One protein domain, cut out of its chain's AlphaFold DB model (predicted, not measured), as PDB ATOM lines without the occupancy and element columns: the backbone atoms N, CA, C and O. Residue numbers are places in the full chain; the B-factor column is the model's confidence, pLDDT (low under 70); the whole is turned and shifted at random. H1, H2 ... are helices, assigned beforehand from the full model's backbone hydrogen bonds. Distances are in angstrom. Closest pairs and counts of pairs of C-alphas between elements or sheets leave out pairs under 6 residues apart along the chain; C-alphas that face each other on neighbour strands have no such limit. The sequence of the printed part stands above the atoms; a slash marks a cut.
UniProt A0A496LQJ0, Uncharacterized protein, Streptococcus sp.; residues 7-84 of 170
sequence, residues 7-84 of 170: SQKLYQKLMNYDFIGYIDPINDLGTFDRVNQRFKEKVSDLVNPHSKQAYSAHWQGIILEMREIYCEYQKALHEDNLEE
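Overview. This is residues 7 to 84 of the 170 residues of an uncharacterized protein of Streptococcus sp. (UniProt A0A496LQJ0). One long helix, H2, makes the longest axis, with the short helix H1 side by side with it as a helical hairpin; a long looping link, residues 16 to 56, joins them and winds over H2. The 78 printed residues hold two named helices, H1 then H2, and no named strand; the class is all helix, though only 35 residues are in named elements. The whole is compact, radius of gyration of the C-alphas 13.2 A, with an elongated outline of 44 by 27 by 16 A.

Arrangement. Start from H2, residues 57 to 82, and look for H1, residues 7 to 15, which touches it: their closest C-alphas, of Ser 7 and Ala 76, are 4.9 A apart. They run opposite ways at a shallow tilt of 18 degrees. Every O i to N i+4 pair is within hydrogen-bond range in H1, and 21 of 22 in H2.

Along the chain. Find C-alpha 57 at (-5.495, -39.039, -22.875); from there H2 runs 38.3 A to C-alpha 82 at (4.734, -59.267, 8.012). H1 begins at C-alpha 7, (8.137, -51.734, -1.114), and measures 12.2 A. In the link, residues 32 to 33 pair briefly with residues 38 to 39, antiparallel.

Size, cuts and confidence. The two farthest C-alphas, of Gln 53 and Glu 84, are 44.2 A apart. The printed part has no cut, and the link from H1 to H2 is long, 41 residues. Look for pLDDT under 70 at residues 18 to 21 and 81 to 84.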
ATOM      1  N   SER A   7       8.796 -53.039  -1.231       86.56
ATOM      2  CA  SER A   7       8.137 -51.734  -1.114       86.56
ATOM      3  C   SER A   7       9.068 -50.571  -1.469       86.56
ATOM      4  O   SER A   7       8.658 -49.670  -2.199       86.56
ATOM      5  N   GLN A   8      10.339 -50.604  -1.053       88.88
ATOM      6  CA  GLN A   8      11.320 -49.563  -1.387       88.88
ATOM      7  C   GLN A   8      11.611 -49.485  -2.891       88.88
ATOM      8  O   GLN A   8      11.761 -48.387  -3.435       88.88
ATOM      9  N   LYS A   9      11.680 -50.632  -3.578       92.12
ATOM     10  CA  LYS A   9      11.871 -50.685  -5.038       92.12
ATOM     11  C   LYS A   9      10.666 -50.107  -5.781       92.12
ATOM     12  O   LYS A   9      10.848 -49.320  -6.707       92.12
ATOM     13  N   LEU A  10       9.449 -50.458  -5.361       91.06
ATOM     14  CA  LEU A  10       8.210 -49.946  -5.958       91.06
ATOM     15  C   LEU A  10       8.031 -48.445  -5.712       91.06
ATOM     16  O   LEU A  10       7.692 -47.721  -6.643       91.06
ATOM     17  N   TYR A  11       8.343 -47.968  -4.506       90.25
ATOM     18  CA  TYR A  11       8.346 -46.539  -4.195       90.25
ATOM     19  C   TYR A  11       9.312 -45.773  -5.102       90.25
ATOM     20  O   TYR A  11       8.929 -44.780  -5.707       90.25
ATOM     21  N   GLN A  12      10.547 -46.258  -5.267       90.25
ATOM     22  CA  GLN A  12      11.511 -45.626  -6.173       90.25
ATOM     23  C   GLN A  12      11.039 -45.650  -7.624       90.25
ATOM     24  O   GLN A  12      11.164 -44.644  -8.311       90.25
ATOM     25  N   LYS A  13      10.458 -46.763  -8.088       90.12
ATOM     26  CA  LYS A  13       9.870 -46.839  -9.430       90.12
ATOM     27  C   LYS A  13       8.789 -45.772  -9.612       90.12
ATOM     28  O   LYS A  13       8.801 -45.090 -10.627       90.12
ATOM     29  N   LEU A  14       7.910 -45.602  -8.625       89.69
ATOM     30  CA  LEU A  14       6.847 -44.603  -8.642       89.69
ATOM     31  C   LEU A  14       7.400 -43.168  -8.626       89.69
ATOM     32  O   LEU A  14       6.954 -42.341  -9.410       89.69
ATOM     33  N   MET A  15       8.398 -42.879  -7.786       88.62
ATOM     34  CA  MET A  15       9.033 -41.554  -7.740       88.62
ATOM     35  C   MET A  15       9.820 -41.242  -9.018       88.62
ATOM     36  O   MET A  15       9.932 -40.088  -9.400       88.62
ATOM     37  N   ASN A  16      10.329 -42.252  -9.726       85.19
ATOM     38  CA  ASN A  16      11.042 -42.046 -10.988       85.19
ATOM     39  C   ASN A  16      10.109 -41.732 -12.175       85.19
ATOM     40  O   ASN A  16      10.602 -41.324 -13.225       85.19
ATOM     41  N   TYR A  17       8.785 -41.900 -12.031       78.00
ATOM     42  CA  TYR A  17       7.806 -41.419 -13.018       78.00
ATOM     43  C   TYR A  17       7.644 -39.894 -13.004       78.00
ATOM     44  O   TYR A  17       7.018 -39.354 -13.914       78.00
ATOM     45  N   ASP A  18       8.250 -39.200 -12.037       62.34
ATOM     46  CA  ASP A  18       8.292 -37.735 -11.896       62.34
ATOM     47  C   ASP A  18       9.029 -37.015 -13.051       62.34
ATOM     48  O   ASP A  18       9.516 -35.896 -12.924       62.34
ATOM     49  N   PHE A  19       9.148 -37.644 -14.223       53.56
ATOM     50  CA  PHE A  19      10.054 -37.230 -15.286       53.56
ATOM     51  C   PHE A  19       9.767 -35.824 -15.853       53.56
ATOM     52  O   PHE A  19      10.611 -35.307 -16.577       53.56
ATOM     53  N   ILE A  20       8.631 -35.168 -15.555       52.66
ATOM     54  CA  ILE A  20       8.323 -33.815 -16.076       52.66
ATOM     55  C   ILE A  20       7.520 -32.931 -15.087       52.66
ATOM     56  O   ILE A  20       6.783 -32.061 -15.533       52.66
ATOM     57  N   GLY A  21       7.579 -33.136 -13.761       61.31
ATOM     58  CA  GLY A  21       7.004 -32.200 -12.761       61.31
ATOM     59  C   GLY A  21       5.528 -31.787 -12.950       61.31
ATOM     60  O   GLY A  21       5.109 -30.743 -12.455       61.31
ATOM     61  N   TYR A  22       4.763 -32.565 -13.723       75.06
ATOM     62  CA  TYR A  22       3.403 -32.242 -14.173       75.06
ATOM     63  C   TYR A  22       2.346 -33.141 -13.524       75.06
ATOM     64  O   TYR A  22       1.152 -32.848 -13.623       75.06
ATOM     65  N   ILE A  23       2.788 -34.257 -12.933       82.69
ATOM     66  CA  ILE A  23       1.959 -35.234 -12.230       82.69
ATOM     67  C   ILE A  23       2.677 -35.626 -10.947       82.69
ATOM     68  O   ILE A  23       3.710 -36.294 -10.994       82.69
ATOM     69  N   ASP A  24       2.107 -35.244  -9.811       86.50
ATOM     70  CA  ASP A  24       2.566 -35.705  -8.509       86.50
ATOM     71  C   ASP A  24       2.253 -37.212  -8.346       86.50
ATOM     72  O   ASP A  24       1.080 -37.607  -8.353       86.50
ATOM     73  N   PRO A  25       3.269 -38.076  -8.158       86.62
ATOM     74  CA  PRO A  25       3.099 -39.526  -8.070       86.62
ATOM     75  C   PRO A  25       2.309 -40.022  -6.855       86.62
ATOM     76  O   PRO A  25       2.073 -41.224  -6.721       86.62
ATOM     77  N   ILE A  26       1.922 -39.126  -5.954       83.50
ATOM     78  CA  ILE A  26       1.152 -39.422  -4.752       83.50
ATOM     79  C   ILE A  26      -0.187 -38.689  -4.806       83.50
ATOM     80  O   ILE A  26      -1.231 -39.315  -4.617       83.50
ATOM     81  N   ASN A  27      -0.165 -37.383  -5.061       85.62
ATOM     82  CA  ASN A  27      -1.339 -36.525  -4.906       85.62
ATOM     83  C   ASN A  27      -2.227 -36.477  -6.156       85.62
ATOM     84  O   ASN A  27      -3.452 -36.410  -6.032       85.62
ATOM     85  N   ASP A  28      -1.649 -36.597  -7.351       90.06
ATOM     86  CA  ASP A  28      -2.400 -36.447  -8.607       90.06
ATOM     87  C   ASP A  28      -3.059 -37.745  -9.072       90.06
ATOM     88  O   ASP A  28      -3.812 -37.772 -10.045       90.06
ATOM     89  N   LEU A  29      -2.835 -38.842  -8.348       92.19
ATOM     90  CA  LEU A  29      -3.446 -40.130  -8.652       92.19
ATOM     91  C   LEU A  29      -4.909 -40.212  -8.191       92.19
ATOM     92  O   LEU A  29      -5.597 -41.172  -8.540       92.19
ATOM     93  N   GLY A  30      -5.420 -39.227  -7.447       92.69
ATOM     94  CA  GLY A  30      -6.767 -39.226  -6.871       92.69
ATOM     95  C   GLY A  30      -6.852 -39.931  -5.515       92.69
ATOM     96  O   GLY A  30      -5.847 -40.288  -4.900       92.69
ATOM     97  N   THR A  31      -8.071 -40.155  -5.024       92.25
ATOM     98  CA  THR A  31      -8.286 -40.683  -3.676       92.25
ATOM     99  C   THR A  31      -8.141 -42.198  -3.654       92.25
ATOM    100  O   THR A  31      -8.982 -42.941  -4.177       92.25
ATOM    101  N   PHE A  32      -7.110 -42.687  -2.970       90.00
ATOM    102  CA  PHE A  32      -6.937 -44.116  -2.751       90.00
ATOM    103  C   PHE A  32      -7.885 -44.636  -1.660       90.00
ATOM    104  O   PHE A  32      -7.845 -44.221  -0.502       90.00
ATOM    105  N   ASP A  33      -8.751 -45.579  -2.020       88.44
ATOM    106  CA  ASP A  33      -9.591 -46.326  -1.092       88.44
ATOM    107  C   ASP A  33      -8.780 -47.465  -0.473       88.44
ATOM    108  O   ASP A  33      -8.607 -48.531  -1.068       88.44
ATOM    109  N   ARG A  34      -8.323 -47.255   0.761       84.44
ATOM    110  CA  ARG A  34      -7.535 -48.240   1.512       84.44
ATOM    111  C   ARG A  34      -8.321 -49.501   1.885       84.44
ATOM    112  O   ARG A  34      -7.721 -50.556   2.074       84.44
ATOM    113  N   VAL A  35      -9.654 -49.430   1.953       82.88
ATOM    114  CA  VAL A  35     -10.532 -50.578   2.262       82.88
ATOM    115  C   VAL A  35     -10.664 -51.509   1.056       82.88
ATOM    116  O   VAL A  35     -10.783 -52.732   1.201       82.88
ATOM    117  N   ASN A  36     -10.690 -50.938  -0.146       84.12
ATOM    118  CA  ASN A  36     -10.820 -51.680  -1.400       84.12
ATOM    119  C   ASN A  36      -9.503 -51.820  -2.176       84.12
ATOM    120  O   ASN A  36      -9.495 -52.520  -3.184       84.12
ATOM    121  N   GLN A  37      -8.422 -51.199  -1.695       84.81
ATOM    122  CA  GLN A  37      -7.097 -51.146  -2.320       84.81
ATOM    123  C   GLN A  37      -7.153 -50.707  -3.791       84.81
ATOM    124  O   GLN A  37      -6.567 -51.339  -4.667       84.81
ATOM    125  N   ARG A  38      -7.913 -49.644  -4.066       89.56
ATOM    126  CA  ARG A  38      -8.104 -49.091  -5.414       89.56
ATOM    127  C   ARG A  38      -8.386 -47.598  -5.350       89.56
ATOM    128  O   ARG A  38      -8.834 -47.103  -4.326       89.56
ATOM    129  N   PHE A  39      -8.212 -46.892  -6.455       93.44
ATOM    130  CA  PHE A  39      -8.626 -45.493  -6.552       93.44
ATOM    131  C   PHE A  39     -10.147 -45.375  -6.704       93.44
ATOM    132  O   PHE A  39     -10.775 -46.233  -7.333       93.44
ATOM    133  N   LYS A  40     -10.745 -44.349  -6.088       93.12
ATOM    134  CA  LYS A  40     -12.202 -44.135  -6.100       93.12
ATOM    135  C   LYS A  40     -12.676 -43.576  -7.438       93.12
ATOM    136  O   LYS A  40     -13.693 -44.017  -7.965       93.12
ATOM    137  N   GLU A  41     -11.939 -42.611  -7.965       95.06
ATOM    138  CA  GLU A  41     -12.265 -41.853  -9.166       95.06
ATOM    139  C   GLU A  41     -11.744 -42.562 -10.417       95.06
ATOM    140  O   GLU A  41     -10.681 -43.197 -10.395       95.06
ATOM    141  N   LYS A  42     -12.436 -42.405 -11.548       94.75
ATOM    142  CA  LYS A  42     -11.842 -42.750 -12.845       94.75
ATOM    143  C   LYS A  42     -10.757 -41.732 -13.178       94.75
ATOM    144  O   LYS A  42     -10.844 -40.576 -12.786       94.75
ATOM    145  N   VAL A  43      -9.753 -42.153 -13.943       94.25
ATOM    146  CA  VAL A  43      -8.675 -41.243 -14.363       94.25
ATOM    147  C   VAL A  43      -9.206 -40.112 -15.255       94.25
ATOM    148  O   VAL A  43      -8.717 -38.992 -15.167       94.25
ATOM    149  N   SER A  44     -10.261 -40.372 -16.035       93.44
ATOM    150  CA  SER A  44     -10.963 -39.364 -16.844       93.44
ATOM    151  C   SER A  44     -11.555 -38.215 -16.033       93.44
ATOM    152  O   SER A  44     -11.748 -37.129 -16.571       93.44
ATOM    153  N   ASP A  45     -11.858 -38.469 -14.760       95.19
ATOM    154  CA  ASP A  45     -12.539 -37.525 -13.879       95.19
ATOM    155  C   ASP A  45     -11.525 -36.718 -13.046       95.19
ATOM    156  O   ASP A  45     -11.907 -35.808 -12.310       95.19
ATOM    157  N   LEU A  46     -10.229 -37.042 -13.148       93.81
ATOM    158  CA  LEU A  46      -9.165 -36.325 -12.456       93.81
ATOM    159  C   LEU A  46      -8.884 -34.990 -13.141       93.81
ATOM    160  O   LEU A  46      -8.730 -34.904 -14.362       93.81
ATOM    161  N   VAL A  47      -8.759 -33.954 -12.318       91.94
ATOM    162  CA  VAL A  47      -8.454 -32.595 -12.754       91.94
ATOM    163  C   VAL A  47      -6.992 -32.307 -12.464       91.94
ATOM    164  O   VAL A  47      -6.540 -32.453 -11.331       91.94
ATOM    165  N   ASN A  48      -6.268 -31.856 -13.483       88.81
ATOM    166  CA  ASN A  48      -4.889 -31.432 -13.337       88.81
ATOM    167  C   ASN A  48      -4.819 -30.167 -12.452       88.81
ATOM    168  O   ASN A  48      -5.468 -29.159 -12.773       88.81
ATOM    169  N   PRO A  49      -4.032 -30.170 -11.358       86.88
ATOM    170  CA  PRO A  49      -3.949 -29.037 -10.440       86.88
ATOM    171  C   PRO A  49      -3.452 -27.741 -11.081       86.88
ATOM    172  O   PRO A  49      -3.838 -26.661 -10.624       86.88
ATOM    173  N   HIS A  50      -2.627 -27.838 -12.122       84.50
ATOM    174  CA  HIS A  50      -2.012 -26.708 -12.811       84.50
ATOM    175  C   HIS A  50      -2.938 -26.110 -13.870       84.50
ATOM    176  O   HIS A  50      -3.134 -24.897 -13.889       84.50
ATOM    177  N   SER A  51      -3.540 -26.938 -14.729       87.38
ATOM    178  CA  SER A  51      -4.403 -26.445 -15.814       87.38
ATOM    179  C   SER A  51      -5.862 -26.237 -15.401       87.38
ATOM    180  O   SER A  51      -6.608 -25.581 -16.124       87.38
ATOM    181  N   LYS A  52      -6.287 -26.804 -14.261       90.31
ATOM    182  CA  LYS A  52      -7.696 -26.874 -13.817       90.31
ATOM    183  C   LYS A  52      -8.629 -27.557 -14.827       90.31
ATOM    184  O   LYS A  52      -9.845 -27.402 -14.753       90.31
ATOM    185  N   GLN A  53      -8.065 -28.329 -15.749       90.50
ATOM    186  CA  GLN A  53      -8.783 -29.121 -16.744       90.50
ATOM    187  C   GLN A  53      -8.501 -30.608 -16.533       90.50
ATOM    188  O   GLN A  53      -7.555 -30.977 -15.837       90.50
ATOM    189  N   ALA A  54      -9.314 -31.471 -17.138       92.44
ATOM    190  CA  ALA A  54      -9.050 -32.904 -17.131       92.44
ATOM    191  C   ALA A  54      -7.688 -33.217 -17.776       92.44
ATOM    192  O   ALA A  54      -7.258 -32.537 -18.713       92.44
ATOM    193  N   TYR A  55      -7.015 -34.263 -17.293       90.88
ATOM    194  CA  TYR A  55      -5.780 -34.736 -17.920       90.88
ATOM    195  C   TYR A  55      -6.030 -35.162 -19.373       90.88
ATOM    196  O   TYR A  55      -7.070 -35.739 -19.693       90.88
ATOM    197  N   SER A  56      -5.066 -34.912 -20.261       91.25
ATOM    198  CA  SER A  56      -5.128 -35.406 -21.643       91.25
ATOM    199  C   SER A  56      -5.032 -36.934 -21.682       91.25
ATOM    200  O   SER A  56      -4.481 -37.542 -20.768       91.25
ATOM    201  N   ALA A  57      -5.508 -37.574 -22.755       92.50
ATOM    202  CA  ALA A  57      -5.495 -39.039 -22.875       92.50
ATOM    203  C   ALA A  57      -4.101 -39.665 -22.655       92.50
ATOM    204  O   ALA A  57      -3.988 -40.711 -22.023       92.50
ATOM    205  N   HIS A  58      -3.039 -38.995 -23.120       90.44
ATOM    206  CA  HIS A  58      -1.659 -39.417 -22.878       90.44
ATOM    207  C   HIS A  58      -1.326 -39.450 -21.377       90.44
ATOM    208  O   HIS A  58      -0.872 -40.471 -20.863       90.44
ATOM    209  N   TRP A  59      -1.625 -38.364 -20.660       90.12
ATOM    210  CA  TRP A  59      -1.392 -38.272 -19.220       90.12
ATOM    211  C   TRP A  59      -2.292 -39.200 -18.411       90.12
ATOM    212  O   TRP A  59      -1.849 -39.760 -17.415       90.12
ATOM    213  N   GLN A  60      -3.528 -39.428 -18.856       93.06
ATOM    214  CA  GLN A  60      -4.398 -40.426 -18.241       93.06
ATOM    215  C   GLN A  60      -3.781 -41.834 -18.327       93.06
ATOM    216  O   GLN A  60      -3.839 -42.581 -17.352       93.06
ATOM    217  N   GLY A  61      -3.151 -42.186 -19.454       91.94
ATOM    218  CA  GLY A  61      -2.410 -43.444 -19.600       91.94
ATOM    219  C   GLY A  61      -1.276 -43.575 -18.582       91.94
ATOM    220  O   GLY A  61      -1.186 -44.580 -17.884       91.94
ATOM    221  N   ILE A  62      -0.481 -42.517 -18.414       91.25
ATOM    222  CA  ILE A  62       0.613 -42.486 -17.434       91.25
ATOM    223  C   ILE A  62       0.081 -42.604 -15.998       91.25
ATOM    224  O   ILE A  62       0.588 -43.403 -15.214       91.25
ATOM    225  N   ILE A  63      -0.988 -41.877 -15.650       92.62
ATOM    226  CA  ILE A  63      -1.619 -41.973 -14.324       92.62
ATOM    227  C   ILE A  63      -2.108 -43.397 -14.055       92.62
ATOM    228  O   ILE A  63      -1.995 -43.868 -12.926       92.62
ATOM    229  N   LEU A  64      -2.644 -44.106 -15.055       93.94
ATOM    230  CA  LEU A  64      -3.053 -45.504 -14.887       93.94
ATOM    231  C   LEU A  64      -1.868 -46.402 -14.506       93.94
ATOM    232  O   LEU A  64      -1.992 -47.172 -13.553       93.94
ATOM    233  N   GLU A  65      -0.728 -46.262 -15.182       92.56
ATOM    234  CA  GLU A  65       0.497 -47.003 -14.843       92.56
ATOM    235  C   GLU A  65       0.984 -46.665 -13.426       92.56
ATOM    236  O   GLU A  65       1.282 -47.552 -12.624       92.56
ATOM    237  N   MET A  66       0.997 -45.379 -13.069       92.62
ATOM    238  CA  MET A  66       1.387 -44.930 -11.729       92.62
ATOM    239  C   MET A  66       0.437 -45.466 -10.652       92.62
ATOM    240  O   MET A  66       0.889 -45.919  -9.600       92.62
ATOM    241  N   ARG A  67      -0.878 -45.486 -10.912       94.44
ATOM    242  CA  ARG A  67      -1.888 -46.073 -10.016       94.44
ATOM    243  C   ARG A  67      -1.661 -47.567  -9.802       94.44
ATOM    244  O   ARG A  67      -1.839 -48.036  -8.677       94.44
ATOM    245  N   GLU A  68      -1.277 -48.309 -10.836       93.31
ATOM    246  CA  GLU A  68      -0.942 -49.732 -10.722       93.31
ATOM    247  C   GLU A  68       0.271 -49.939  -9.809       93.31
ATOM    248  O   GLU A  68       0.173 -50.661  -8.812       93.31
ATOM    249  N   ILE A  69       1.363 -49.211 -10.064       93.06
ATOM    250  CA  ILE A  69       2.575 -49.259  -9.232       93.06
ATOM    251  C   ILE A  69       2.256 -48.851  -7.789       93.06
ATOM    252  O   ILE A  69       2.726 -49.491  -6.850       93.06
ATOM    253  N   TYR A  70       1.425 -47.825  -7.588       92.38
ATOM    254  CA  TYR A  70       0.990 -47.399  -6.260       92.38
ATOM    255  C   TYR A  70       0.218 -48.510  -5.538       92.38
ATOM    256  O   TYR A  70       0.470 -48.781  -4.365       92.38
ATOM    257  N   CYS A  71      -0.695 -49.200  -6.225       89.69
ATOM    258  CA  CYS A  71      -1.441 -50.313  -5.636       89.69
ATOM    259  C   CYS A  71      -0.514 -51.473  -5.242       89.69
ATOM    260  O   CYS A  71      -0.687 -52.061  -4.172       89.69
ATOM    261  N   GLU A  72       0.472 -51.802  -6.076       89.69
ATOM    262  CA  GLU A  72       1.491 -52.806  -5.752       89.69
ATOM    263  C   GLU A  72       2.372 -52.374  -4.583       89.69
ATOM    264  O   GLU A  72       2.638 -53.178  -3.691       89.69
ATOM    265  N   TYR A  73       2.783 -51.107  -4.548       89.25
ATOM    266  CA  TYR A  73       3.549 -50.527  -3.450       89.25
ATOM    267  C   TYR A  73       2.797 -50.662  -2.123       89.25
ATOM    268  O   TYR A  73       3.356 -51.159  -1.146       89.25
ATOM    269  N   GLN A  74       1.508 -50.312  -2.102       85.56
ATOM    270  CA  GLN A  74       0.666 -50.444  -0.912       85.56
ATOM    271  C   GLN A  74       0.550 -51.898  -0.436       85.56
ATOM    272  O   GLN A  74       0.561 -52.143   0.771       85.56
ATOM    273  N   LYS A  75       0.483 -52.871  -1.357       82.31
ATOM    274  CA  LYS A  75       0.496 -54.307  -1.025       82.31
ATOM    275  C   LYS A  75       1.856 -54.766  -0.501       82.31
ATOM    276  O   LYS A  75       1.910 -55.459   0.505       82.31
ATOM    277  N   ALA A  76       2.949 -54.359  -1.140       84.44
ATOM    278  CA  ALA A  76       4.299 -54.732  -0.727       84.44
ATOM    279  C   ALA A  76       4.661 -54.159   0.650       84.44
ATOM    280  O   ALA A  76       5.312 -54.835   1.433       84.44
ATOM    281  N   LEU A  77       4.179 -52.956   0.985       80.81
ATOM    282  CA  LEU A  77       4.292 -52.417   2.344       80.81
ATOM    283  C   LEU A  77       3.665 -53.347   3.390       80.81
ATOM    284  O   LEU A  77       4.131 -53.384   4.521       80.81
ATOM    285  N   HIS A  78       2.615 -54.093   3.043       71.12
ATOM    286  CA  HIS A  78       1.983 -55.026   3.974       71.12
ATOM    287  C   HIS A  78       2.872 -56.252   4.137       71.12
ATOM    288  O   HIS A  78       3.160 -56.653   5.254       71.12
ATOM    289  N   GLU A  79       3.297 -56.827   3.011       74.00
ATOM    290  CA  GLU A  79       4.127 -58.033   2.953       74.00
ATOM    291  C   GLU A  79       5.457 -57.845   3.689       74.00
ATOM    292  O   GLU A  79       5.769 -58.644   4.564       74.00
ATOM    293  N   ASP A  80       6.177 -56.754   3.414       70.75
ATOM    294  CA  ASP A  80       7.469 -56.465   4.045       70.75
ATOM    295  C   ASP A  80       7.332 -56.281   5.573       70.75
ATOM    296  O   ASP A  80       8.233 -56.635   6.325       70.75
ATOM    297  N   ASN A  81       6.193 -55.762   6.051       63.06
ATOM    298  CA  ASN A  81       5.932 -55.613   7.486       63.06
ATOM    299  C   ASN A  81       5.556 -56.941   8.170       63.06
ATOM    300  O   ASN A  81       5.718 -57.045   9.380       63.06
ATOM    301  N   LEU A  82       5.056 -57.949   7.441       60.59
ATOM    302  CA  LEU A  82       4.734 -59.267   8.012       60.59
ATOM    303  C   LEU A  82       5.982 -60.076   8.397       60.59
ATOM    304  O   LEU A  82       5.882 -60.953   9.253       60.59
ATOM    305  N   GLU A  83       7.123 -59.820   7.752       55.19
ATOM    306  CA  GLU A  83       8.386 -60.522   8.022       55.19
ATOM    307  C   GLU A  83       9.050 -60.059   9.329       55.19
ATOM    308  O   GLU A  83       9.779 -60.824   9.961       55.19
ATOM    309  N   GLU A  84       8.761 -58.838   9.786       53.81
ATOM    310  CA  GLU A  84       9.114 -58.378  11.125       53.81
ATOM    311  C   GLU A  84       7.979 -58.770  12.088       53.81
ATOM    312  O   GLU A  84       6.879 -58.233  12.013       53.81
TER     313      GLU A  84